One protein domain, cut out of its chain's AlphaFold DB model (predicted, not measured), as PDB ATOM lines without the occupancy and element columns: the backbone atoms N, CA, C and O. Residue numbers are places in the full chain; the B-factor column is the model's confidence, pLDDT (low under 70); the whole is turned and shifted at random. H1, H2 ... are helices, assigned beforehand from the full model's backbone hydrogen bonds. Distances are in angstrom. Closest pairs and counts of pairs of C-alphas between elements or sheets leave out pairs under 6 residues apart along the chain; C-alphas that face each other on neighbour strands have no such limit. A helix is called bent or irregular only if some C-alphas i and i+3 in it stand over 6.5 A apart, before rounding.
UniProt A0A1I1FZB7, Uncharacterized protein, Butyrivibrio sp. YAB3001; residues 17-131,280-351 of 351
ATOM      1  N   LEU A  17     -62.207  57.697  48.606       78.06
ATOM      2  CA  LEU A  17     -62.489  57.030  47.334       78.06
ATOM      3  C   LEU A  17     -61.991  57.832  46.129       78.06
ATOM      4  O   LEU A  17     -61.427  57.243  45.208       78.06
ATOM      5  N   ILE A  18     -62.152  59.157  46.134       78.44
ATOM      6  CA  ILE A  18     -61.625  60.033  45.079       78.44
ATOM      7  C   ILE A  18     -60.109  59.862  44.950       78.44
ATOM      8  O   ILE A  18     -59.621  59.558  43.859       78.44
ATOM      9  N   LYS A  19     -59.370  59.983  46.062       73.31
ATOM     10  CA  LYS A  19     -57.905  59.853  46.066       73.31
ATOM     11  C   LYS A  19     -57.456  58.477  45.579       73.31
ATOM     12  O   LYS A  19     -56.508  58.373  44.804       73.31
ATOM     13  N   GLU A  20     -58.126  57.413  46.010       73.94
ATOM     14  CA  GLU A  20     -57.811  56.051  45.569       73.94
ATOM     15  C   GLU A  20     -58.084  55.838  44.077       73.94
ATOM     16  O   GLU A  20     -57.266  55.233  43.387       73.94
ATOM     17  N   VAL A  21     -59.209  56.339  43.563       75.81
ATOM     18  CA  VAL A  21     -59.551  56.248  42.139       75.81
ATOM     19  C   VAL A  21     -58.552  57.037  41.292       75.81
ATOM     20  O   VAL A  21     -58.103  56.519  40.271       75.81
ATOM     21  N   GLN A  22     -58.161  58.245  41.708       68.69
ATOM     22  CA  GLN A  22     -57.137  59.044  41.019       68.69
ATOM     23  C   GLN A  22     -55.797  58.303  40.959       68.69
ATOM     24  O   GLN A  22     -55.222  58.160  39.880       68.69
ATOM     25  N   LYS A  23     -55.336  57.754  42.093       68.31
ATOM     26  CA  LYS A  23     -54.112  56.939  42.145       68.31
ATOM     27  C   LYS A  23     -54.199  55.728  41.216       68.31
ATOM     28  O   LYS A  23     -53.287  55.495  40.433       68.31
ATOM     29  N   LEU A  24     -55.304  54.980  41.262       66.25
ATOM     30  CA  LEU A  24     -55.494  53.812  40.402       66.25
ATOM     31  C   LEU A  24     -55.514  54.177  38.915       66.25
ATOM     32  O   LEU A  24     -54.947  53.436  38.121       66.25
ATOM     33  N   LYS A  25     -56.128  55.302  38.530       67.19
ATOM     34  CA  LYS A  25     -56.101  55.779  37.140       67.19
ATOM     35  C   LYS A  25     -54.679  56.064  36.662       67.19
ATOM     36  O   LYS A  25     -54.316  55.602  35.586       67.19
ATOM     37  N   LEU A  26     -53.881  56.771  37.466       57.50
ATOM     38  CA  LEU A  26     -52.484  57.076  37.136       57.50
ATOM     39  C   LEU A  26     -51.660  55.799  36.957       57.50
ATOM     40  O   LEU A  26     -50.976  55.643  35.949       57.50
ATOM     41  N   VAL A  27     -51.774  54.857  37.895       56.75
ATOM     42  CA  VAL A  27     -51.029  53.592  37.835       56.75
ATOM     43  C   VAL A  27     -51.478  52.730  36.652       56.75
ATOM     44  O   VAL A  27     -50.641  52.147  35.971       56.75
ATOM     45  N   VAL A  28     -52.782  52.656  36.368       66.50
ATOM     46  CA  VAL A  28     -53.297  51.933  35.193       66.50
ATOM     47  C   VAL A  28     -52.761  52.545  33.900       66.50
ATOM     48  O   VAL A  28     -52.285  51.796  33.055       66.50
ATOM     49  N   ALA A  29     -52.768  53.873  33.765       55.97
ATOM     50  CA  ALA A  29     -52.227  54.548  32.587       55.97
ATOM     51  C   ALA A  29     -50.716  54.304  32.420       55.97
ATOM     52  O   ALA A  29     -50.252  54.063  31.307       55.97
ATOM     53  N   ALA A  30     -49.956  54.313  33.520       56.22
ATOM     54  CA  ALA A  30     -48.527  54.004  33.502       56.22
ATOM     55  C   ALA A  30     -48.256  52.554  33.068       56.22
ATOM     56  O   ALA A  30     -47.412  52.326  32.208       56.22
ATOM     57  N   LEU A  31     -49.008  51.582  33.596       60.69
ATOM     58  CA  LEU A  31     -48.886  50.175  33.199       60.69
ATOM     59  C   LEU A  31     -49.312  49.924  31.746       60.69
ATOM     60  O   LEU A  31     -48.772  49.029  31.099       60.69
ATOM     61  N   GLU A  32     -50.288  50.673  31.232       63.91
ATOM     62  CA  GLU A  32     -50.665  50.618  29.814       63.91
ATOM     63  C   GLU A  32     -49.526  51.120  28.930       63.91
ATOM     64  O   GLU A  32     -49.131  50.416  28.003       63.91
ATOM     65  N   ALA A  33     -48.942  52.273  29.268       55.00
ATOM     66  CA  ALA A  33     -47.786  52.806  28.556       55.00
ATOM     67  C   ALA A  33     -46.574  51.860  28.627       55.00
ATOM     68  O   ALA A  33     -45.925  51.626  27.611       55.00
ATOM     69  N   GLU A  34     -46.298  51.271  29.796       69.81
ATOM     70  CA  GLU A  34     -45.218  50.292  29.965       69.81
ATOM     71  C   GLU A  34     -45.452  49.048  29.104       69.81
ATOM     72  O   GLU A  34     -44.544  48.590  28.413       69.81
ATOM     73  N   LYS A  35     -46.668  48.491  29.118       77.06
ATOM     74  CA  LYS A  35     -47.010  47.331  28.291       77.06
ATOM     75  C   LYS A  35     -46.798  47.633  26.806       77.06
ATOM     76  O   LYS A  35     -46.230  46.799  26.102       77.06
ATOM     77  N   ASP A  36     -47.261  48.788  26.343       63.12
ATOM     78  CA  ASP A  36     -47.147  49.176  24.938       63.12
ATOM     79  C   ASP A  36     -45.680  49.391  24.538       63.12
ATOM     80  O   ASP A  36     -45.260  48.903  23.487       63.12
ATOM     81  N   ASP A  37     -44.866  50.026  25.389       70.06
ATOM     82  CA  ASP A  37     -43.426  50.173  25.153       70.06
ATOM     83  C   ASP A  37     -42.704  48.815  25.116       70.06
ATOM     84  O   ASP A  37     -41.909  48.543  24.209       70.06
ATOM     85  N   LEU A  38     -43.040  47.913  26.046       72.12
ATOM     86  CA  LEU A  38     -42.503  46.555  26.062       72.12
ATOM     87  C   LEU A  38     -42.827  45.809  24.764       72.12
ATOM     88  O   LEU A  38     -41.927  45.238  24.154       72.12
ATOM     89  N   GLU A  39     -44.087  45.812  24.325       72.81
ATOM     90  CA  GLU A  39     -44.527  45.061  23.143       72.81
ATOM     91  C   GLU A  39     -44.018  45.660  21.828       72.81
ATOM     92  O   GLU A  39     -43.616  44.920  20.925       72.81
ATOM     93  N   LEU A  40     -44.055  46.986  21.696       68.12
ATOM     94  CA  LEU A  40     -43.811  47.660  20.421       68.12
ATOM     95  C   LEU A  40     -42.354  48.070  20.222       68.12
ATOM     96  O   LEU A  40     -41.925  48.151  19.072       68.12
ATOM     97  N   ASN A  41     -41.594  48.282  21.297       71.38
ATOM     98  CA  ASN A  41     -40.218  48.763  21.209       71.38
ATOM     99  C   ASN A  41     -39.234  47.748  21.794       71.38
ATOM    100  O   ASN A  41     -38.415  47.190  21.060       71.38
ATOM    101  N   VAL A  42     -39.322  47.473  23.101       77.88
ATOM    102  CA  VAL A  42     -38.288  46.705  23.815       77.88
ATOM    103  C   VAL A  42     -38.192  45.280  23.282       77.88
ATOM    104  O   VAL A  42     -37.111  44.848  22.880       77.88
ATOM    105  N   CYS A  43     -39.313  44.561  23.229       79.94
ATOM    106  CA  CYS A  43     -39.338  43.186  22.750       79.94
ATOM    107  C   CYS A  43     -38.945  43.092  21.276       79.94
ATOM    108  O   CYS A  43     -38.171  42.212  20.913       79.94
ATOM    109  N   ARG A  44     -39.407  44.013  20.422       78.69
ATOM    110  CA  ARG A  44     -39.023  44.008  19.001       78.69
ATOM    111  C   ARG A  44     -37.521  44.175  18.808       78.69
ATOM    112  O   ARG A  44     -36.929  43.468  18.000       78.69
ATOM    113  N   ARG A  45     -36.895  45.063  19.582       81.31
ATOM    114  CA  ARG A  45     -35.443  45.251  19.547       81.31
ATOM    115  C   ARG A  45     -34.697  44.009  20.030       81.31
ATOM    116  O   ARG A  45     -33.801  43.548  19.335       81.31
ATOM    117  N   LEU A  46     -35.086  43.455  21.182       85.00
ATOM    118  CA  LEU A  46     -34.467  42.237  21.719       85.00
ATOM    119  C   LEU A  46     -34.616  41.057  20.757       85.00
ATOM    120  O   LEU A  46     -33.693  40.267  20.602       85.00
ATOM    121  N   LYS A  47     -35.759  40.961  20.067       86.38
ATOM    122  CA  LYS A  47     -35.979  39.958  19.027       86.38
ATOM    123  C   LYS A  47     -34.997  40.118  17.870       86.38
ATOM    124  O   LYS A  47     -34.349  39.143  17.505       86.38
ATOM    125  N   ALA A  48     -34.868  41.327  17.328       82.19
ATOM    126  CA  ALA A  48     -33.941  41.595  16.234       82.19
ATOM    127  C   ALA A  48     -32.489  41.278  16.629       82.19
ATOM    128  O   ALA A  48     -31.782  40.604  15.886       82.19
ATOM    129  N   GLU A  49     -32.073  41.690  17.829       87.44
ATOM    130  CA  GLU A  49     -30.738  41.401  18.358       87.44
ATOM    131  C   GLU A  49     -30.504  39.894  18.550       87.44
ATOM    132  O   GLU A  49     -29.453  39.372  18.173       87.44
ATOM    133  N   TYR A  50     -31.493  39.172  19.083       91.56
ATOM    134  CA  TYR A  50     -31.433  37.717  19.195       91.56
ATOM    135  C   TYR A  50     -31.313  37.054  17.824       91.56
ATOM    136  O   TYR A  50     -30.485  36.163  17.646       91.56
ATOM    137  N   ASP A  51     -32.121  37.463  16.848       84.38
ATOM    138  CA  ASP A  51     -32.112  36.863  15.515       84.38
ATOM    139  C   ASP A  51     -30.780  37.109  14.791       84.38
ATOM    140  O   ASP A  51     -30.232  36.190  14.169       84.38
ATOM    141  N   GLU A  52     -30.208  38.302  14.956       84.69
ATOM    142  CA  GLU A  52     -28.878  38.645  14.460       84.69
ATOM    143  C   GLU A  52     -27.783  37.808  15.130       84.69
ATOM    144  O   GLU A  52     -26.938  37.242  14.440       84.69
ATOM    145  N   LYS A  53     -27.789  37.682  16.463       90.12
ATOM    146  CA  LYS A  53     -26.710  36.999  17.195       90.12
ATOM    147  C   LYS A  53     -26.830  35.474  17.157       90.12
ATOM    148  O   LYS A  53     -25.818  34.787  17.008       90.12
ATOM    149  N   ILE A  54     -28.039  34.940  17.299       91.06
ATOM    150  CA  ILE A  54     -28.317  33.518  17.552       91.06
ATOM    151  C   ILE A  54     -29.311  32.942  16.543       91.06
ATOM    152  O   ILE A  54     -29.052  31.881  15.969       91.06
ATOM    153  N   GLY A  55     -30.426  33.630  16.289       81.69
ATOM    154  CA  GLY A  55     -31.545  33.068  15.530       81.69
ATOM    155  C   GLY A  55     -31.184  32.652  14.102       81.69
ATOM    156  O   GLY A  55     -31.681  31.632  13.626       81.69
ATOM    157  N   HIS A  56     -30.261  33.342  13.423       82.00
ATOM    158  CA  HIS A  56     -29.784  32.921  12.099       82.00
ATOM    159  C   HIS A  56     -29.077  31.550  12.115       82.00
ATOM    160  O   HIS A  56     -29.220  30.774  11.167       82.00
ATOM    161  N   LEU A  57     -28.346  31.220  13.190       79.81
ATOM    162  CA  LEU A  57     -27.692  29.918  13.355       79.81
ATOM    163  C   LEU A  57     -28.725  28.829  13.651       79.81
ATOM    164  O   LEU A  57     -28.664  27.751  13.062       79.81
ATOM    165  N   GLU A  58     -29.701  29.111  14.515       82.94
ATOM    166  CA  GLU A  58     -30.809  28.189  14.800       82.94
ATOM    167  C   GLU A  58     -31.638  27.910  13.540       82.94
ATOM    168  O   GLU A  58     -31.974  26.758  13.254       82.94
ATOM    169  N   MET A  59     -31.894  28.945  12.736       78.00
ATOM    170  CA  MET A  59     -32.560  28.828  11.441       78.00
ATOM    171  C   MET A  59     -31.752  27.960  10.474       78.00
ATOM    172  O   MET A  59     -32.305  27.094   9.793       78.00
ATOM    173  N   GLN A  60     -30.432  28.142  10.444       80.75
ATOM    174  CA  GLN A  60     -29.545  27.321   9.630       80.75
ATOM    175  C   GLN A  60     -29.583  25.848  10.065       80.75
ATOM    176  O   GLN A  60     -29.702  24.967   9.214       80.75
ATOM    177  N   ILE A  61     -29.550  25.564  11.369       78.25
ATOM    178  CA  ILE A  61     -29.683  24.200  11.903       78.25
ATOM    179  C   ILE A  61     -31.029  23.594  11.507       78.25
ATOM    180  O   ILE A  61     -31.066  22.461  11.029       78.25
ATOM    181  N   LEU A  62     -32.126  24.340  11.662       77.69
ATOM    182  CA  LEU A  62     -33.458  23.876  11.281       77.69
ATOM    183  C   LEU A  62     -33.524  23.542   9.785       77.69
ATOM    184  O   LEU A  62     -34.026  22.480   9.424       77.69
ATOM    185  N   SER A  63     -32.943  24.391   8.930       76.75
ATOM    186  CA  SER A  63     -32.865  24.138   7.487       76.75
ATOM    187  C   SER A  63     -32.075  22.867   7.157       76.75
ATOM    188  O   SER A  63     -32.518  22.058   6.342       76.75
ATOM    189  N   TYR A  64     -30.946  22.629   7.835       79.50
ATOM    190  CA  TYR A  64     -30.164  21.416   7.625       79.50
ATOM    191  C   TYR A  64     -30.858  20.168   8.162       79.50
ATOM    192  O   TYR A  64     -30.766  19.119   7.536       79.50
ATOM    193  N   ASN A  65     -31.560  20.255   9.291       81.19
ATOM    194  CA  ASN A  65     -32.342  19.134   9.808       81.19
ATOM    195  C   ASN A  65     -33.465  18.753   8.843       81.19
ATOM    196  O   ASN A  65     -33.679  17.568   8.606       81.19
ATOM    197  N   LEU A  66     -34.130  19.738   8.239       77.88
ATOM    198  CA  LEU A  66     -35.154  19.477   7.235       77.88
ATOM    199  C   LEU A  66     -34.566  18.794   5.989       77.88
ATOM    200  O   LEU A  66     -35.138  17.825   5.498       77.88
ATOM    201  N   GLU A  67     -33.377  19.216   5.544       83.75
ATOM    202  CA  GLU A  67     -32.649  18.537   4.464       83.75
ATOM    203  C   GLU A  67     -32.222  17.113   4.857       83.75
ATOM    204  O   GLU A  67     -32.321  16.186   4.056       83.75
ATOM    205  N   ILE A  68     -31.786  16.892   6.100       81.94
ATOM    206  CA  ILE A  68     -31.459  15.552   6.611       81.94
ATOM    207  C   ILE A  68     -32.686  14.639   6.544       81.94
ATOM    208  O   ILE A  68     -32.572  13.512   6.061       81.94
ATOM    209  N   GLU A  69     -33.852  15.108   6.988       82.88
ATOM    210  CA  GLU A  69     -35.098  14.333   6.931       82.88
ATOM    211  C   GLU A  69     -35.547  14.078   5.490       82.88
ATOM    212  O   GLU A  69     -35.926  12.955   5.147       82.88
ATOM    213  N   ARG A  70     -35.403  15.071   4.607       89.62
ATOM    214  CA  ARG A  70     -35.637  14.906   3.169       89.62
ATOM    215  C   ARG A  70     -34.764  13.789   2.590       89.62
ATOM    216  O   ARG A  70     -35.276  12.876   1.942       89.62
ATOM    217  N   LEU A  71     -33.457  13.817   2.851       83.69
ATOM    218  CA  LEU A  71     -32.509  12.813   2.359       83.69
ATOM    219  C   LEU A  71     -32.761  11.425   2.962       83.69
ATOM    220  O   LEU A  71     -32.655  10.426   2.251       83.69
ATOM    221  N   ARG A  72     -33.125  11.343   4.248       87.62
ATOM    222  CA  ARG A  72     -33.542  10.085   4.890       87.62
ATOM    223  C   ARG A  72     -34.765   9.496   4.199       87.62
ATOM    224  O   ARG A  72     -34.728   8.325   3.828       87.62
ATOM    225  N   SER A  73     -35.786  10.311   3.934       84.50
ATOM    226  CA  SER A  73     -36.982   9.859   3.221       84.50
ATOM    227  C   SER A  73     -36.661   9.378   1.800       84.50
ATOM    228  O   SER A  73     -37.198   8.355   1.378       84.50
ATOM    229  N   ILE A  74     -35.745  10.043   1.082       91.00
ATOM    230  CA  ILE A  74     -35.272   9.583  -0.237       91.00
ATOM    231  C   ILE A  74     -34.611   8.203  -0.131       91.00
ATOM    232  O   ILE A  74     -34.931   7.300  -0.907       91.00
ATOM    233  N   ILE A  75     -33.705   8.022   0.835       90.69
ATOM    234  CA  ILE A  75     -33.010   6.748   1.066       90.69
ATOM    235  C   ILE A  75     -34.008   5.634   1.377       90.69
ATOM    236  O   ILE A  75     -33.855   4.534   0.851       90.69
ATOM    237  N   GLU A  76     -35.021   5.897   2.202       89.56
ATOM    238  CA  GLU A  76     -36.067   4.927   2.532       89.56
ATOM    239  C   GLU A  76     -36.843   4.482   1.287       89.56
ATOM    240  O   GLU A  76     -36.957   3.277   1.043       89.56
ATOM    241  N   SER A  77     -37.307   5.427   0.460       91.19
ATOM    242  CA  SER A  77     -38.022   5.115  -0.785       91.19
ATOM    243  C   SER A  77     -37.142   4.331  -1.766       91.19
ATOM    244  O   SER A  77     -37.582   3.315  -2.313       91.19
ATOM    245  N   MET A  78     -35.878   4.731  -1.945       93.19
ATOM    246  CA  MET A  78     -34.931   4.024  -2.818       93.19
ATOM    247  C   MET A  78     -34.590   2.626  -2.293       93.19
ATOM    248  O   MET A  78     -34.588   1.665  -3.056       93.19
ATOM    249  N   GLN A  79     -34.338   2.472  -0.992       91.06
ATOM    250  CA  GLN A  79     -34.060   1.170  -0.383       91.06
ATOM    251  C   GLN A  79     -35.263   0.231  -0.514       91.06
ATOM    252  O   GLN A  79     -35.090  -0.961  -0.766       91.06
ATOM    253  N   ALA A  80     -36.481   0.756  -0.364       92.06
ATOM    254  CA  ALA A  80     -37.698  -0.017  -0.550       92.06
ATOM    255  C   ALA A  80     -37.873  -0.465  -2.012       92.06
ATOM    256  O   ALA A  80     -38.305  -1.595  -2.232       92.06
ATOM    257  N   ALA A  81     -37.507   0.374  -2.986       92.06
ATOM    258  CA  ALA A  81     -37.492   0.006  -4.403       92.06
ATOM    259  C   ALA A  81     -36.458  -1.094  -4.693       92.06
ATOM    260  O   ALA A  81     -36.817  -2.118  -5.267       92.06
ATOM    261  N   VAL A  82     -35.227  -0.952  -4.184       90.81
ATOM    262  CA  VAL A  82     -34.179  -1.987  -4.285       90.81
ATOM    263  C   VAL A  82     -34.669  -3.324  -3.724       90.81
ATOM    264  O   VAL A  82     -34.501  -4.358  -4.354       90.81
ATOM    265  N   ASN A  83     -35.333  -3.316  -2.565       92.12
ATOM    266  CA  ASN A  83     -35.853  -4.539  -1.947       92.12
ATOM    267  C   ASN A  83     -36.995  -5.200  -2.745       92.12
ATOM    268  O   ASN A  83     -37.309  -6.364  -2.493       92.12
ATOM    269  N   ARG A  84     -37.646  -4.463  -3.652       92.56
ATOM    270  CA  ARG A  84     -38.716  -4.948  -4.539       92.56
ATOM    271  C   ARG A  84     -38.230  -5.243  -5.963       92.56
ATOM    272  O   ARG A  84     -39.064  -5.556  -6.807       92.56
ATOM    273  N   ASP A  85     -36.927  -5.131  -6.232       88.50
ATOM    274  CA  ASP A  85     -36.345  -5.165  -7.583       88.50
ATOM    275  C   ASP A  85     -36.949  -4.105  -8.537       88.50
ATOM    276  O   ASP A  85     -37.018  -4.280  -9.755       88.50
ATOM    277  N   GLU A  86     -37.393  -2.975  -7.980       90.06
ATOM    278  CA  GLU A  86     -37.899  -1.814  -8.713       90.06
ATOM    279  C   GLU A  86     -36.798  -0.759  -8.892       90.06
ATOM    280  O   GLU A  86     -35.867  -0.656  -8.093       90.06
ATOM    281  N   LYS A  87     -36.933   0.080  -9.926       87.75
ATOM    282  CA  LYS A  87     -36.062   1.245 -10.134       87.75
ATOM    283  C   LYS A  87     -36.819   2.522  -9.805       87.75
ATOM    284  O   LYS A  87     -37.898   2.748 -10.346       87.75
ATOM    285  N   VAL A  88     -36.228   3.358  -8.960       91.00
ATOM    286  CA  VAL A  88     -36.715   4.705  -8.643       91.00
ATOM    287  C   VAL A  88     -35.530   5.656  -8.685       91.00
ATOM    288  O   VAL A  88     -34.470   5.362  -8.131       91.00
ATOM    289  N   THR A  89     -35.684   6.795  -9.350       90.81
ATOM    290  CA  THR A  89     -34.623   7.806  -9.387       90.81
ATOM    291  C   THR A  89     -34.598   8.627  -8.088       90.81
ATOM    292  O   THR A  89     -35.648   8.831  -7.471       90.81
ATOM    293  N   PRO A  90     -33.435   9.164  -7.664       88.50
ATOM    294  CA  PRO A  90     -33.374  10.078  -6.519       88.50
ATOM    295  C   PRO A  90     -34.296  11.297  -6.666       88.50
ATOM    296  O   PRO A  90     -34.810  11.813  -5.678       88.50
ATOM    297  N   GLU A  91     -34.524  11.751  -7.900       89.81
ATOM    298  CA  GLU A  91     -35.406  12.877  -8.210       89.81
ATOM    299  C   GLU A  91     -36.882  12.546  -7.948       89.81
ATOM    300  O   GLU A  91     -37.602  13.364  -7.380       89.81
ATOM    301  N   GLU A  92     -37.341  11.351  -8.327       89.88
ATOM    302  CA  GLU A  92     -38.716  10.899  -8.070       89.88
ATOM    303  C   GLU A  92     -38.969  10.688  -6.578       89.88
ATOM    304  O   GLU A  92     -39.957  11.198  -6.049       89.88
ATOM    305  N   ALA A  93     -38.047  10.013  -5.885       89.81
ATOM    306  CA  ALA A  93     -38.106   9.857  -4.433       89.81
ATOM    307  C   ALA A  93     -38.043  11.218  -3.710       89.81
ATOM    308  O   ALA A  93     -38.707  11.418  -2.694       89.81
ATOM    309  N   GLY A  94     -37.286  12.176  -4.259       87.94
ATOM    310  CA  GLY A  94     -37.182  13.536  -3.736       87.94
ATOM    311  C   GLY A  94     -38.500  14.298  -3.783       87.94
ATOM    312  O   GLY A  94     -38.856  14.936  -2.799       87.94
ATOM    313  N   LYS A  95     -39.269  14.177  -4.872       89.69
ATOM    314  CA  LYS A  95     -40.590  14.820  -4.977       89.69
ATOM    315  C   LYS A  95     -41.557  14.328  -3.902       89.69
ATOM    316  O   LYS A  95     -42.253  15.137  -3.302       89.69
ATOM    317  N   GLU A  96     -41.570  13.024  -3.631       84.31
ATOM    318  CA  GLU A  96     -42.411  12.447  -2.575       84.31
ATOM    319  C   GLU A  96     -41.999  12.959  -1.182       84.31
ATOM    320  O   GLU A  96     -42.851  13.280  -0.352       84.31
ATOM    321  N   ALA A  97     -40.692  13.066  -0.923       80.94
ATOM    322  CA  ALA A  97     -40.172  13.632   0.319       80.94
ATOM    323  C   ALA A  97     -40.544  15.120   0.472       80.94
ATOM    324  O   ALA A  97     -40.981  15.542   1.544       80.94
ATOM    325  N   ASP A  98     -40.434  15.900  -0.606       82.81
ATOM    326  CA  ASP A  98     -40.770  17.326  -0.628       82.81
ATOM    327  C   ASP A  98     -42.269  17.562  -0.388       82.81
ATOM    328  O   ASP A  98     -42.646  18.465   0.361       82.81
ATOM    329  N   GLU A  99     -43.139  16.712  -0.939       86.25
ATOM    330  CA  GLU A  99     -44.580  16.756  -0.667       86.25
ATOM    331  C   GLU A  99     -44.903  16.484   0.809       86.25
ATOM    332  O   GLU A  99     -45.732  17.188   1.391       86.25
ATOM    333  N   LYS A 100     -44.226  15.514   1.440       81.94
ATOM    334  CA  LYS A 100     -44.397  15.203   2.873       81.94
ATOM    335  C   LYS A 100     -43.932  16.340   3.780       81.94
ATOM    336  O   LYS A 100     -44.509  16.541   4.848       81.94
ATOM    337  N   LEU A 101     -42.894  17.066   3.369       78.56
ATOM    338  CA  LEU A 101     -42.259  18.113   4.170       78.56
ATOM    339  C   LEU A 101     -42.745  19.527   3.843       78.56
ATOM    340  O   LEU A 101     -42.306  20.484   4.475       78.56
ATOM    341  N   LYS A 102     -43.674  19.673   2.897       82.25
ATOM    342  CA  LYS A 102     -44.123  20.971   2.387       82.25
ATOM    343  C   LYS A 102     -44.525  21.966   3.482       82.25
ATOM    344  O   LYS A 102     -44.038  23.089   3.470       82.25
ATOM    345  N   SER A 103     -45.344  21.549   4.451       75.38
ATOM    346  CA  SER A 103     -45.784  22.438   5.537       75.38
ATOM    347  C   SER A 103     -44.620  22.956   6.384       75.38
ATOM    348  O   SER A 103     -44.650  24.089   6.838       75.38
ATOM    349  N   PHE A 104     -43.567  22.154   6.563       72.12
ATOM    350  CA  PHE A 104     -42.381  22.573   7.308       72.12
ATOM    351  C   PHE A 104     -41.546  23.595   6.530       72.12
ATOM    352  O   PHE A 104     -40.970  24.492   7.141       72.12
ATOM    353  N   TYR A 105     -41.485  23.488   5.198       69.94
ATOM    354  CA  TYR A 105     -40.852  24.506   4.355       69.94
ATOM    355  C   TYR A 105     -41.641  25.817   4.346       69.94
ATOM    356  O   TYR A 105     -41.029  26.882   4.417       69.94
ATOM    357  N   ASP A 106     -42.972  25.735   4.292       75.50
ATOM    358  CA  ASP A 106     -43.853  26.903   4.356       75.50
ATOM    359  C   ASP A 106     -43.645  27.646   5.695       75.50
ATOM    360  O   ASP A 106     -43.309  28.833   5.696       75.50
ATOM    361  N   ASP A 107     -43.687  26.928   6.825       70.19
ATOM    362  CA  ASP A 107     -43.423  27.481   8.165       70.19
ATOM    363  C   ASP A 107     -42.022  28.116   8.277       70.19
ATOM    364  O   ASP A 107     -41.836  29.158   8.916       70.19
ATOM    365  N   LEU A 108     -41.005  27.491   7.673       70.19
ATOM    366  CA  LEU A 108     -39.636  28.012   7.655       70.19
ATOM    367  C   LEU A 108     -39.552  29.332   6.874       70.19
ATOM    368  O   LEU A 108     -38.878  30.270   7.308       70.19
ATOM    369  N   GLY A 109     -40.253  29.406   5.741       71.12
ATOM    370  CA  GLY A 109     -40.356  30.606   4.916       71.12
ATOM    371  C   GLY A 109     -41.002  31.767   5.668       71.12
ATOM    372  O   GLY A 109     -40.429  32.857   5.713       71.12
ATOM    373  N   GLU A 110     -42.133  31.526   6.333       73.81
ATOM    374  CA  GLU A 110     -42.827  32.544   7.131       73.81
ATOM    375  C   GLU A 110     -41.941  33.100   8.254       73.81
ATOM    376  O   GLU A 110     -41.850  34.316   8.447       73.81
ATOM    377  N   ARG A 111     -41.220  32.223   8.964       72.12
ATOM    378  CA  ARG A 111     -40.283  32.646  10.016       72.12
ATOM    379  C   ARG A 111     -39.139  33.494   9.465       72.12
ATOM    380  O   ARG A 111     -38.761  34.479  10.096       72.12
ATOM    381  N   ALA A 112     -38.601  33.141   8.298       68.88
ATOM    382  CA  ALA A 112     -37.543  33.912   7.652       68.88
ATOM    383  C   ALA A 112     -38.031  35.297   7.188       68.88
ATOM    384  O   ALA A 112     -37.286  36.274   7.276       68.88
ATOM    385  N   GLU A 113     -39.273  35.408   6.711       73.44
ATOM    386  CA  GLU A 113     -39.873  36.705   6.383       73.44
ATOM    387  C   GLU A 113     -40.101  37.570   7.622       73.44
ATOM    388  O   GLU A 113     -39.849  38.775   7.577       73.44
ATOM    389  N   GLN A 114     -40.558  36.974   8.725       72.31
ATOM    390  CA  GLN A 114     -40.771  37.709   9.967       72.31
ATOM    391  C   GLN A 114     -39.454  38.262  10.529       72.31
ATOM    392  O   GLN A 114     -39.394  39.445  10.851       72.31
ATOM    393  N   ALA A 115     -38.384  37.459  10.535       70.44
ATOM    394  CA  ALA A 115     -37.060  37.903  10.976       70.44
ATOM    395  C   ALA A 115     -36.542  39.110  10.168       70.44
ATOM    396  O   ALA A 115     -36.016  40.064  10.736       70.44
ATOM    397  N   LYS A 116     -36.758  39.123   8.843       73.25
ATOM    398  CA  LYS A 116     -36.395  40.274   7.993       73.25
ATOM    399  C   LYS A 116     -37.168  41.541   8.360       73.25
ATOM    400  O   LYS A 116     -36.582  42.617   8.409       73.25
ATOM    401  N   LYS A 117     -38.475  41.424   8.619       73.88
ATOM    402  CA  LYS A 117     -39.311  42.566   9.028       73.88
ATOM    403  C   LYS A 117     -38.852  43.140  10.368       73.88
ATOM    404  O   LYS A 117     -38.825  44.359  10.529       73.88
ATOM    405  N   ASP A 118     -38.482  42.273  11.305       68.19
ATOM    406  CA  ASP A 118     -38.004  42.678  12.628       68.19
ATOM    407  C   ASP A 118     -36.638  43.396  12.530       68.19
ATOM    408  O   ASP A 118     -36.434  44.429  13.172       68.19
ATOM    409  N   GLU A 119     -35.741  42.936  11.648       68.38
ATOM    410  CA  GLU A 119     -34.462  43.598  11.349       68.38
ATOM    411  C   GLU A 119     -34.651  44.980  10.689       68.38
ATOM    412  O   GLU A 119     -34.034  45.969  11.096       68.38
ATOM    413  N   GLU A 120     -35.527  45.080   9.684       72.75
ATOM    414  CA  GLU A 120     -35.858  46.350   9.023       72.75
ATOM    415  C   GLU A 120     -36.440  47.372  10.009       72.75
ATOM    416  O   GLU A 120     -36.083  48.557   9.973       72.75
ATOM    417  N   PHE A 121     -37.300  46.917  10.923       68.25
ATOM    418  CA  PHE A 121     -37.835  47.743  12.000       68.25
ATOM    419  C   PHE A 121     -36.724  48.272  12.914       68.25
ATOM    420  O   PHE A 121     -36.665  49.480  13.155       68.25
ATOM    421  N   ALA A 122     -35.817  47.405  13.377       61.31
ATOM    422  CA  ALA A 122     -34.710  47.801  14.247       61.31
ATOM    423  C   ALA A 122     -33.812  48.863  13.588       61.31
ATOM    424  O   ALA A 122     -33.481  49.874  14.212       61.31
ATOM    425  N   ARG A 123     -33.491  48.692  12.298       66.50
ATOM    426  CA  ARG A 123     -32.707  49.670  11.526       66.50
ATOM    427  C   ARG A 123     -33.422  51.012  11.389       66.50
ATOM    428  O   ARG A 123     -32.810  52.056  11.602       66.50
ATOM    429  N   THR A 124     -34.708  50.988  11.044       61.75
ATOM    430  CA  THR A 124     -35.509  52.209  10.862       61.75
ATOM    431  C   THR A 124     -35.635  52.977  12.177       61.75
ATOM    432  O   THR A 124     -35.523  54.202  12.196       61.75
ATOM    433  N   ARG A 125     -35.814  52.263  13.294       56.03
ATOM    434  CA  ARG A 125     -35.924  52.880  14.613       56.03
ATOM    435  C   ARG A 125     -34.608  53.495  15.082       56.03
ATOM    436  O   ARG A 125     -34.629  54.625  15.546       56.03
ATOM    437  N   ALA A 126     -33.479  52.812  14.891       55.50
ATOM    438  CA  ALA A 126     -32.163  53.362  15.220       55.50
ATOM    439  C   ALA A 126     -31.885  54.678  14.468       55.50
ATOM    440  O   ALA A 126     -31.395  55.641  15.052       55.50
ATOM    441  N   GLN A 127     -32.275  54.750  13.192       57.66
ATOM    442  CA  GLN A 127     -32.174  55.977  12.397       57.66
ATOM    443  C   GLN A 127     -33.082  57.090  12.927       57.66
ATOM    444  O   GLN A 127     -32.645  58.234  13.016       57.66
ATOM    445  N   GLN A 128     -34.321  56.762  13.310       41.34
ATOM    446  CA  GLN A 128     -35.238  57.725  13.922       41.34
ATOM    447  C   GLN A 128     -34.749  58.213  15.284       41.34
ATOM    448  O   GLN A 128     -34.875  59.396  15.569       41.34
ATOM    449  N   ASP A 129     -34.181  57.348  16.122       42.62
ATOM    450  CA  ASP A 129     -33.648  57.741  17.427       42.62
ATOM    451  C   ASP A 129     -32.395  58.628  17.266       42.62
ATOM    452  O   ASP A 129     -32.270  59.635  17.961       42.62
ATOM    453  N   GLU A 130     -31.521  58.348  16.288       44.41
ATOM    454  CA  GLU A 130     -30.419  59.248  15.909       44.41
ATOM    455  C   GLU A 130     -30.913  60.596  15.365       44.41
ATOM    456  O   GLU A 130     -30.351  61.645  15.684       44.41
ATOM    457  N   GLU A 131     -31.947  60.590  14.525       42.41
ATOM    458  CA  GLU A 131     -32.539  61.804  13.963       42.41
ATOM    459  C   GLU A 131     -33.254  62.627  15.038       42.41
ATOM    460  O   GLU A 131     -33.101  63.845  15.073       42.41
ATOM    461  N   ASN A 280     -67.607  51.278  42.356       70.81
ATOM    462  CA  ASN A 280     -67.646  50.481  41.133       70.81
ATOM    463  C   ASN A 280     -66.489  50.835  40.183       70.81
ATOM    464  O   ASN A 280     -65.828  49.937  39.655       70.81
ATOM    465  N   LEU A 281     -66.180  52.127  40.020       72.88
ATOM    466  CA  LEU A 281     -65.032  52.584  39.234       72.88
ATOM    467  C   LEU A 281     -63.706  52.087  39.824       72.88
ATOM    468  O   LEU A 281     -62.898  51.516  39.092       72.88
ATOM    469  N   LYS A 282     -63.511  52.220  41.142       78.56
ATOM    470  CA  LYS A 282     -62.360  51.670  41.874       78.56
ATOM    471  C   LYS A 282     -62.210  50.172  41.616       78.56
ATOM    472  O   LYS A 282     -61.119  49.710  41.296       78.56
ATOM    473  N   THR A 283     -63.303  49.415  41.710       67.00
ATOM    474  CA  THR A 283     -63.305  47.962  41.470       67.00
ATOM    475  C   THR A 283     -62.887  47.633  40.038       67.00
ATOM    476  O   THR A 283     -62.036  46.771  39.826       67.00
ATOM    477  N   ARG A 284     -63.415  48.358  39.045       74.12
ATOM    478  CA  ARG A 284     -63.049  48.184  37.634       74.12
ATOM    479  C   ARG A 284     -61.574  48.501  37.375       74.12
ATOM    480  O   ARG A 284     -60.893  47.703  36.733       74.12
ATOM    481  N   LEU A 285     -61.080  49.627  37.894       66.94
ATOM    482  CA  LEU A 285     -59.676  50.025  37.770       66.94
ATOM    483  C   LEU A 285     -58.747  49.022  38.455       66.94
ATOM    484  O   LEU A 285     -57.719  48.670  37.892       66.94
ATOM    485  N   LYS A 286     -59.135  48.488  39.619       71.62
ATOM    486  CA  LYS A 286     -58.381  47.432  40.305       71.62
ATOM    487  C   LYS A 286     -58.293  46.159  39.462       71.62
ATOM    488  O   LYS A 286     -57.213  45.595  39.323       71.62
ATOM    489  N   THR A 287     -59.396  45.723  38.855       65.62
ATOM    490  CA  THR A 287     -59.386  44.573  37.939       65.62
ATOM    491  C   THR A 287     -58.472  44.824  36.738       65.62
ATOM    492  O   THR A 287     -57.700  43.942  36.361       65.62
ATOM    493  N   ARG A 288     -58.513  46.033  36.161       68.44
ATOM    494  CA  ARG A 288     -57.634  46.427  35.051       68.44
ATOM    495  C   ARG A 288     -56.165  46.418  35.466       68.44
ATOM    496  O   ARG A 288     -55.358  45.829  34.758       68.44
ATOM    497  N   PHE A 289     -55.846  46.996  36.620       71.69
ATOM    498  CA  PHE A 289     -54.512  46.978  37.213       71.69
ATOM    499  C   PHE A 289     -53.979  45.547  37.359       71.69
ATOM    500  O   PHE A 289     -52.913  45.240  36.837       71.69
ATOM    501  N   MET A 290     -54.749  44.642  37.979       64.12
ATOM    502  CA  MET A 290     -54.332  43.244  38.171       64.12
ATOM    503  C   MET A 290     -54.096  42.522  36.839       64.12
ATOM    504  O   MET A 290     -53.155  41.741  36.710       64.12
ATOM    505  N   TYR A 291     -54.942  42.785  35.838       75.50
ATOM    506  CA  TYR A 291     -54.744  42.258  34.493       75.50
ATOM    507  C   TYR A 291     -53.445  42.785  33.877       75.50
ATOM    508  O   TYR A 291     -52.606  41.983  33.483       75.50
ATOM    509  N   LEU A 292     -53.256  44.106  33.838       66.19
ATOM    510  CA  LEU A 292     -52.083  44.737  33.231       66.19
ATOM    511  C   LEU A 292     -50.783  44.304  33.900       66.19
ATOM    512  O   LEU A 292     -49.838  43.950  33.204       66.19
ATOM    513  N   GLN A 293     -50.758  44.233  35.230       71.81
ATOM    514  CA  GLN A 293     -49.602  43.747  35.974       71.81
ATOM    515  C   GLN A 293     -49.248  42.310  35.572       71.81
ATOM    516  O   GLN A 293     -48.077  41.989  35.356       71.81
ATOM    517  N   ARG A 294     -50.256  41.441  35.413       75.19
ATOM    518  CA  ARG A 294     -50.051  40.071  34.932       75.19
ATOM    519  C   ARG A 294     -49.543  40.045  33.492       75.19
ATOM    520  O   ARG A 294     -48.680  39.229  33.195       75.19
ATOM    521  N   GLU A 295     -50.052  40.904  32.612       80.44
ATOM    522  CA  GLU A 295     -49.584  40.974  31.222       80.44
ATOM    523  C   GLU A 295     -48.133  41.455  31.145       80.44
ATOM    524  O   GLU A 295     -47.325  40.781  30.519       80.44
ATOM    525  N   VAL A 296     -47.781  42.550  31.829       74.38
ATOM    526  CA  VAL A 296     -46.403  43.069  31.906       74.38
ATOM    527  C   VAL A 296     -45.460  41.998  32.452       74.38
ATOM    528  O   VAL A 296     -44.421  41.720  31.859       74.38
ATOM    529  N   THR A 297     -45.855  41.330  33.538       81.81
ATOM    530  CA  THR A 297     -45.078  40.223  34.117       81.81
ATOM    531  C   THR A 297     -44.926  39.073  33.124       81.81
ATOM    532  O   THR A 297     -43.837  38.527  32.971       81.81
ATOM    533  N   ARG A 298     -46.000  38.704  32.415       87.50
ATOM    534  CA  ARG A 298     -45.956  37.651  31.398       87.50
ATOM    535  C   ARG A 298     -44.999  38.020  30.270       87.50
ATOM    536  O   ARG A 298     -44.196  37.174  29.906       87.50
ATOM    537  N   ILE A 299     -45.069  39.251  29.757       80.31
ATOM    538  CA  ILE A 299     -44.190  39.742  28.687       80.31
ATOM    539  C   ILE A 299     -42.733  39.649  29.137       80.31
ATOM    540  O   ILE A 299     -41.935  39.028  28.442       80.31
ATOM    541  N   LYS A 300     -42.410  40.166  30.331       85.31
ATOM    542  CA  LYS A 300     -41.047  40.138  30.886       85.31
ATOM    543  C   LYS A 300     -40.510  38.721  31.125       85.31
ATOM    544  O   LYS A 300     -39.316  38.494  30.994       85.31
ATOM    545  N   ASN A 301     -41.381  37.760  31.417       88.19
ATOM    546  CA  ASN A 301     -41.009  36.356  31.622       88.19
ATOM    547  C   ASN A 301     -41.099  35.501  30.350       88.19
ATOM    548  O   ASN A 301     -41.043  34.274  30.429       88.19
ATOM    549  N   SER A 302     -41.292  36.117  29.187       89.75
ATOM    550  CA  SER A 302     -41.426  35.412  27.916       89.75
ATOM    551  C   SER A 302     -40.441  35.944  26.891       89.75
ATOM    552  O   SER A 302     -40.015  37.099  26.953       89.75
ATOM    553  N   PHE A 303     -40.104  35.100  25.921       89.06
ATOM    554  CA  PHE A 303     -39.336  35.529  24.767       89.06
ATOM    555  C   PHE A 303     -40.085  36.662  24.036       89.06
ATOM    556  O   PHE A 303     -41.296  36.546  23.826       89.06
ATOM    557  N   PRO A 304     -39.401  37.739  23.618       90.81
ATOM    558  CA  PRO A 304     -37.943  37.922  23.617       90.81
ATOM    559  C   PRO A 304     -37.372  38.597  24.873       90.81
ATOM    560  O   PRO A 304     -36.155  38.651  25.018       90.81
ATOM    561  N   TYR A 305     -38.202  39.103  25.792       89.69
ATOM    562  CA  TYR A 305     -37.706  39.827  26.970       89.69
ATOM    563  C   TYR A 305     -36.902  38.933  27.921       89.69
ATOM    564  O   TYR A 305     -35.922  39.393  28.499       89.69
ATOM    565  N   SER A 306     -37.271  37.658  28.058       92.75
ATOM    566  CA  SER A 306     -36.556  36.704  28.920       92.75
ATOM    567  C   SER A 306     -35.078  36.528  28.558       92.75
ATOM    568  O   SER A 306     -34.287  36.181  29.424       92.75
ATOM    569  N   GLU A 307     -34.701  36.794  27.304       91.44
ATOM    570  CA  GLU A 307     -33.324  36.665  26.807       91.44
ATOM    571  C   GLU A 307     -32.498  37.942  26.997       91.44
ATOM    572  O   GLU A 307     -31.335  37.986  26.611       91.44
ATOM    573  N   LYS A 308     -33.075  39.001  27.578       92.50
ATOM    574  CA  LYS A 308     -32.418  40.307  27.716       92.50
ATOM    575  C   LYS A 308     -31.052  40.214  28.398       92.50
ATOM    576  O   LYS A 308     -30.102  40.823  27.916       92.50
ATOM    577  N   ASP A 309     -30.970  39.478  29.503       94.06
ATOM    578  CA  ASP A 309     -29.731  39.366  30.276       94.06
ATOM    579  C   ASP A 309     -28.697  38.501  29.540       94.06
ATOM    580  O   ASP A 309     -27.527  38.862  29.492       94.06
ATOM    581  N   PHE A 310     -29.142  37.427  28.878       94.06
ATOM    582  CA  PHE A 310     -28.292  36.598  28.020       94.06
ATOM    583  C   PHE A 310     -27.702  37.402  26.853       94.06
ATOM    584  O   PHE A 310     -26.510  37.319  26.589       94.06
ATOM    585  N   LEU A 311     -28.504  38.228  26.172       91.69
ATOM    586  CA  LEU A 311     -28.041  39.032  25.032       91.69
ATOM    587  C   LEU A 311     -27.035  40.123  25.418       91.69
ATOM    588  O   LEU A 311     -26.245  40.544  24.564       91.69
ATOM    589  N   ALA A 312     -27.080  40.576  26.674       91.56
ATOM    590  CA  ALA A 312     -26.151  41.551  27.232       91.56
ATOM    591  C   ALA A 312     -24.791  40.938  27.614       91.56
ATOM    592  O   ALA A 312     -23.814  41.679  27.724       91.56
ATOM    593  N   ASP A 313     -24.718  39.619  27.802       96.25
ATOM    594  CA  ASP A 313     -23.483  38.900  28.107       96.25
ATOM    595  C   ASP A 313     -22.830  38.382  26.813       96.25
ATOM    596  O   ASP A 313     -23.259  37.402  26.198       96.25
ATOM    597  N   GLU A 314     -21.782  39.076  26.361       94.00
ATOM    598  CA  GLU A 314     -21.079  38.721  25.124       94.00
ATOM    599  C   GLU A 314     -20.388  37.350  25.196       94.00
ATOM    600  O   GLU A 314     -20.289  36.675  24.167       94.00
ATOM    601  N   ASP A 315     -19.942  36.919  26.380       96.50
ATOM    602  CA  ASP A 315     -19.248  35.642  26.559       96.50
ATOM    603  C   ASP A 315     -20.240  34.475  26.445       96.50
ATOM    604  O   ASP A 315     -19.976  33.506  25.721       96.50
ATOM    605  N   ASP A 316     -21.410  34.587  27.080       95.62
ATOM    606  CA  ASP A 316     -22.481  33.588  26.974       95.62
ATOM    607  C   ASP A 316     -23.021  33.492  25.540       95.62
ATOM    608  O   ASP A 316     -23.210  32.388  25.006       95.62
ATOM    609  N   VAL A 317     -23.205  34.633  24.865       95.06
ATOM    610  CA  VAL A 317     -23.582  34.668  23.444       95.06
ATOM    611  C   VAL A 317     -22.526  33.969  22.589       95.06
ATOM    612  O   VAL A 317     -22.869  33.116  21.763       95.06
ATOM    613  N   ALA A 318     -21.242  34.288  22.769       96.50
ATOM    614  CA  ALA A 318     -20.159  33.693  21.989       96.50
ATOM    615  C   ALA A 318     -20.056  32.177  22.215       96.50
ATOM    616  O   ALA A 318     -19.915  31.410  21.252       96.50
ATOM    617  N   ALA A 319     -20.193  31.727  23.464       96.75
ATOM    618  CA  ALA A 319     -20.222  30.310  23.810       96.75
ATOM    619  C   ALA A 319     -21.386  29.589  23.114       96.75
ATOM    620  O   ALA A 319     -21.192  28.525  22.510       96.75
ATOM    621  N   LYS A 320     -22.582  30.194  23.116       93.19
ATOM    622  CA  LYS A 320     -23.750  29.638  22.428       93.19
ATOM    623  C   LYS A 320     -23.547  29.572  20.916       93.19
ATOM    624  O   LYS A 320     -23.852  28.555  20.294       93.19
ATOM    625  N   GLN A 321     -22.985  30.614  20.312       94.75
ATOM    626  CA  GLN A 321     -22.658  30.618  18.885       94.75
ATOM    627  C   GLN A 321     -21.672  29.503  18.519       94.75
ATOM    628  O   GLN A 321     -21.821  28.873  17.470       94.75
ATOM    629  N   GLU A 322     -20.661  29.244  19.352       96.38
ATOM    630  CA  GLU A 322     -19.713  28.151  19.122       96.38
ATOM    631  C   GLU A 322     -20.398  26.778  19.209       96.38
ATOM    632  O   GLU A 322     -20.156  25.912  18.362       96.38
ATOM    633  N   GLU A 323     -21.284  26.580  20.189       92.06
ATOM    634  CA  GLU A 323     -22.106  25.370  20.305       92.06
ATOM    635  C   GLU A 323     -22.938  25.142  19.033       92.06
ATOM    636  O   GLU A 323     -22.871  24.072  18.424       92.06
ATOM    637  N   LEU A 324     -23.670  26.163  18.581       80.88
ATOM    638  CA  LEU A 324     -24.522  26.069  17.396       80.88
ATOM    639  C   LEU A 324     -23.706  25.813  16.122       80.88
ATOM    640  O   LEU A 324     -24.109  25.003  15.287       80.88
ATOM    641  N   LYS A 325     -22.518  26.416  15.983       94.25
ATOM    642  CA  LYS A 325     -21.604  26.139  14.861       94.25
ATOM    643  C   LYS A 325     -21.152  24.677  14.834       94.25
ATOM    644  O   LYS A 325     -21.134  24.072  13.763       94.25
ATOM    645  N   LYS A 326     -20.869  24.070  15.992       87.19
ATOM    646  CA  LYS A 326     -20.546  22.631  16.077       87.19
ATOM    647  C   LYS A 326     -21.719  21.764  15.614       87.19
ATOM    648  O   LYS A 326     -21.507  20.789  14.892       87.19
ATOM    649  N   VAL A 327     -22.948  22.126  15.984       83.62
ATOM    650  CA  VAL A 327     -24.159  21.434  15.509       83.62
ATOM    651  C   VAL A 327     -24.302  21.575  13.995       83.62
ATOM    652  O   VAL A 327     -24.496  20.574  13.309       83.62
ATOM    653  N   ILE A 328     -24.122  22.783  13.457       81.88
ATOM    654  CA  ILE A 328     -24.140  23.051  12.013       81.88
ATOM    655  C   ILE A 328     -23.148  22.148  11.269       81.88
ATOM    656  O   ILE A 328     -23.505  21.537  10.260       81.88
ATOM    657  N   ASP A 329     -21.917  22.028  11.762       87.06
ATOM    658  CA  ASP A 329     -20.903  21.187  11.127       87.06
ATOM    659  C   ASP A 329     -21.258  19.694  11.208       87.06
ATOM    660  O   ASP A 329     -21.092  18.960  10.231       87.06
ATOM    661  N   SER A 330     -21.845  19.245  12.322       81.75
ATOM    662  CA  SER A 330     -22.400  17.892  12.444       81.75
ATOM    663  C   SER A 330     -23.518  17.628  11.426       81.75
ATOM    664  O   SER A 330     -23.540  16.575  10.778       81.75
ATOM    665  N   CYS A 331     -24.429  18.586  11.235       72.75
ATOM    666  CA  CYS A 331     -25.496  18.476  10.246       72.75
ATOM    667  C   CYS A 331     -24.933  18.389   8.820       72.75
ATOM    668  O   CYS A 331     -25.325  17.500   8.067       72.75
ATOM    669  N   LYS A 332     -23.953  19.231   8.459       85.69
ATOM    670  CA  LYS A 332     -23.280  19.180   7.145       85.69
ATOM    671  C   LYS A 332     -22.626  17.823   6.880       85.69
ATOM    672  O   LYS A 332     -22.805  17.259   5.802       85.69
ATOM    673  N   ASN A 333     -21.910  17.279   7.865       83.31
ATOM    674  CA  ASN A 333     -21.294  15.954   7.757       83.31
ATOM    675  C   ASN A 333     -22.348  14.856   7.552       83.31
ATOM    676  O   ASN A 333     -22.154  13.944   6.749       83.31
ATOM    677  N   THR A 334     -23.486  14.969   8.241       80.25
ATOM    678  CA  THR A 334     -24.611  14.035   8.098       80.25
ATOM    679  C   THR A 334     -25.221  14.110   6.699       80.25
ATOM    680  O   THR A 334     -25.413  13.075   6.066       80.25
ATOM    681  N   ILE A 335     -25.462  15.318   6.183       82.25
ATOM    682  CA  ILE A 335     -25.959  15.543   4.818       82.25
ATOM    683  C   ILE A 335     -25.026  14.893   3.791       82.25
ATOM    684  O   ILE A 335     -25.492  14.139   2.938       82.25
ATOM    685  N   ALA A 336     -23.712  15.110   3.908       87.25
ATOM    686  CA  ALA A 336     -22.729  14.523   2.998       87.25
ATOM    687  C   ALA A 336     -22.772  12.982   3.004       87.25
ATOM    688  O   ALA A 336     -22.792  12.356   1.941       87.25
ATOM    689  N   ALA A 337     -22.856  12.361   4.186       84.75
ATOM    690  CA  ALA A 337     -22.953  10.907   4.315       84.75
ATOM    691  C   ALA A 337     -24.252  10.339   3.709       84.75
ATOM    692  O   ALA A 337     -24.240   9.290   3.061       84.75
ATOM    693  N   LEU A 338     -25.382  11.034   3.886       81.19
ATOM    694  CA  LEU A 338     -26.663  10.629   3.296       81.19
ATOM    695  C   LEU A 338     -26.641  10.755   1.765       81.19
ATOM    696  O   LEU A 338     -27.109   9.855   1.069       81.19
ATOM    697  N   GLN A 339     -26.039  11.816   1.227       92.81
ATOM    698  CA  GLN A 339     -25.858  11.982  -0.218       92.81
ATOM    699  C   GLN A 339     -24.988  10.869  -0.821       92.81
ATOM    700  O   GLN A 339     -25.335  10.311  -1.865       92.81
ATOM    701  N   GLU A 340     -23.899  10.482  -0.150       92.69
ATOM    702  CA  GLU A 340     -23.080   9.339  -0.570       92.69
ATOM    703  C   GLU A 340     -23.898   8.038  -0.575       92.69
ATOM    704  O   GLU A 340     -23.827   7.253  -1.526       92.69
ATOM    705  N   ARG A 341     -24.748   7.827   0.439       94.12
ATOM    706  CA  ARG A 341     -25.641   6.662   0.502       94.12
ATOM    707  C   ARG A 341     -26.638   6.623  -0.657       94.12
ATOM    708  O   ARG A 341     -26.828   5.552  -1.236       94.12
ATOM    709  N   ILE A 342     -27.239   7.758  -1.013       93.88
ATOM    710  CA  ILE A 342     -28.138   7.881  -2.173       93.88
ATOM    711  C   ILE A 342     -27.399   7.496  -3.460       93.88
ATOM    712  O   ILE A 342     -27.894   6.674  -4.231       93.88
ATOM    713  N   ALA A 343     -26.181   8.009  -3.664       94.75
ATOM    714  CA  ALA A 343     -25.379   7.690  -4.845       94.75
ATOM    715  C   ALA A 343     -25.021   6.193  -4.933       94.75
ATOM    716  O   ALA A 343     -24.998   5.618  -6.023       94.75
ATOM    717  N   LEU A 344     -24.754   5.539  -3.796       94.12
ATOM    718  CA  LEU A 344     -24.527   4.092  -3.745       94.12
ATOM    719  C   LEU A 344     -25.784   3.296  -4.111       94.12
ATOM    720  O   LEU A 344     -25.682   2.345  -4.882       94.12
ATOM    721  N   LEU A 345     -26.952   3.685  -3.594       92.38
ATOM    722  CA  LEU A 345     -28.228   3.040  -3.924       92.38
ATOM    723  C   LEU A 345     -28.575   3.191  -5.405       92.38
ATOM    724  O   LEU A 345     -29.009   2.234  -6.036       92.38
ATOM    725  N   GLN A 346     -28.320   4.364  -5.982       92.25
ATOM    726  CA  GLN A 346     -28.516   4.588  -7.410       92.25
ATOM    727  C   GLN A 346     -27.645   3.646  -8.252       92.25
ATOM    728  O   GLN A 346     -28.160   2.939  -9.113       92.25
ATOM    729  N   LYS A 347     -26.347   3.534  -7.935       91.69
ATOM    730  CA  LYS A 347     -25.443   2.590  -8.618       91.69
ATOM    731  C   LYS A 347     -25.893   1.131  -8.492       91.69
ATOM    732  O   LYS A 347     -25.674   0.364  -9.421       91.69
ATOM    733  N   GLN A 348     -26.491   0.746  -7.361       89.81
ATOM    734  CA  GLN A 348     -27.039  -0.602  -7.162       89.81
ATOM    735  C   GLN A 348     -28.257  -0.888  -8.046       89.81
ATOM    736  O   GLN A 348     -28.460  -2.036  -8.407       89.81
ATOM    737  N   MET A 349     -29.057   0.126  -8.384       86.50
ATOM    738  CA  MET A 349     -30.196  -0.025  -9.297       86.50
ATOM    739  C   MET A 349     -29.787   0.041 -10.775       86.50
ATOM    740  O   MET A 349     -30.517  -0.445 -11.644       86.50
ATOM    741  N   ASP A 350     -28.654   0.677 -11.080       83.75
ATOM    742  CA  ASP A 350     -28.134   0.819 -12.443       83.75
ATOM    743  C   ASP A 350     -27.317  -0.395 -12.917       83.75
ATOM    744  O   ASP A 350     -27.254  -0.638 -14.126       83.75
ATOM    745  N   GLY A 351     -26.699  -1.135 -11.988       72.56
ATOM    746  CA  GLY A 351     -25.989  -2.397 -12.242       72.56
ATOM    747  C   GLY A 351     -26.913  -3.603 -12.208       72.56
ATOM    748  O   GLY A 351     -26.649  -4.538 -12.997       72.56
TER     749      GLY A 351
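What this domain is: This is residues 17 to 131 and 280 to 351 of the 351 residues of an uncharacterized protein of Butyrivibrio sp. YAB3001 (UniProt A0A1I1FZB7). A long rod follows bent helix H1, with H3 beside its first arm, H5 beside its second, bent H2 folding back. Printed are 187 residues, five helices, H1 to H5, no named strand. All helix, it is extended, with radius of gyration of the C-alphas 25.7 A and spans 92 by 39 by 28 A.

How they stand to each other: Each assigned as one helix by hydrogen bonds, H1, residues 17 to 83, and H2, residues 90 to 131, are bent: C-alphas 53 and 56 are 7.2 A apart, 100 and 103 7.8 A. Arm H1a touches H3, residues 280 to 300, closest C-alphas Val 21 and Lys 282, 5.4 A; arm H1b touches H5, residues 314 to 350, closest Ile 61 and Ile 328, 5.7 A. H1a has 30 of 33, H4, residues 305 to 312, 2 of 4 O i to N i+4 pairs within hydrogen-bond range.

Where its parts are: H1 begins at C-alpha 17 (-62.489, 57.030, 47.334); H5 ends at C-alpha 350 (-28.134, 0.819, -12.443).

The domain as a whole: Across the cut, C-alphas 131 and 280 are 45.8 A apart; 36 residues have pLDDT under 70.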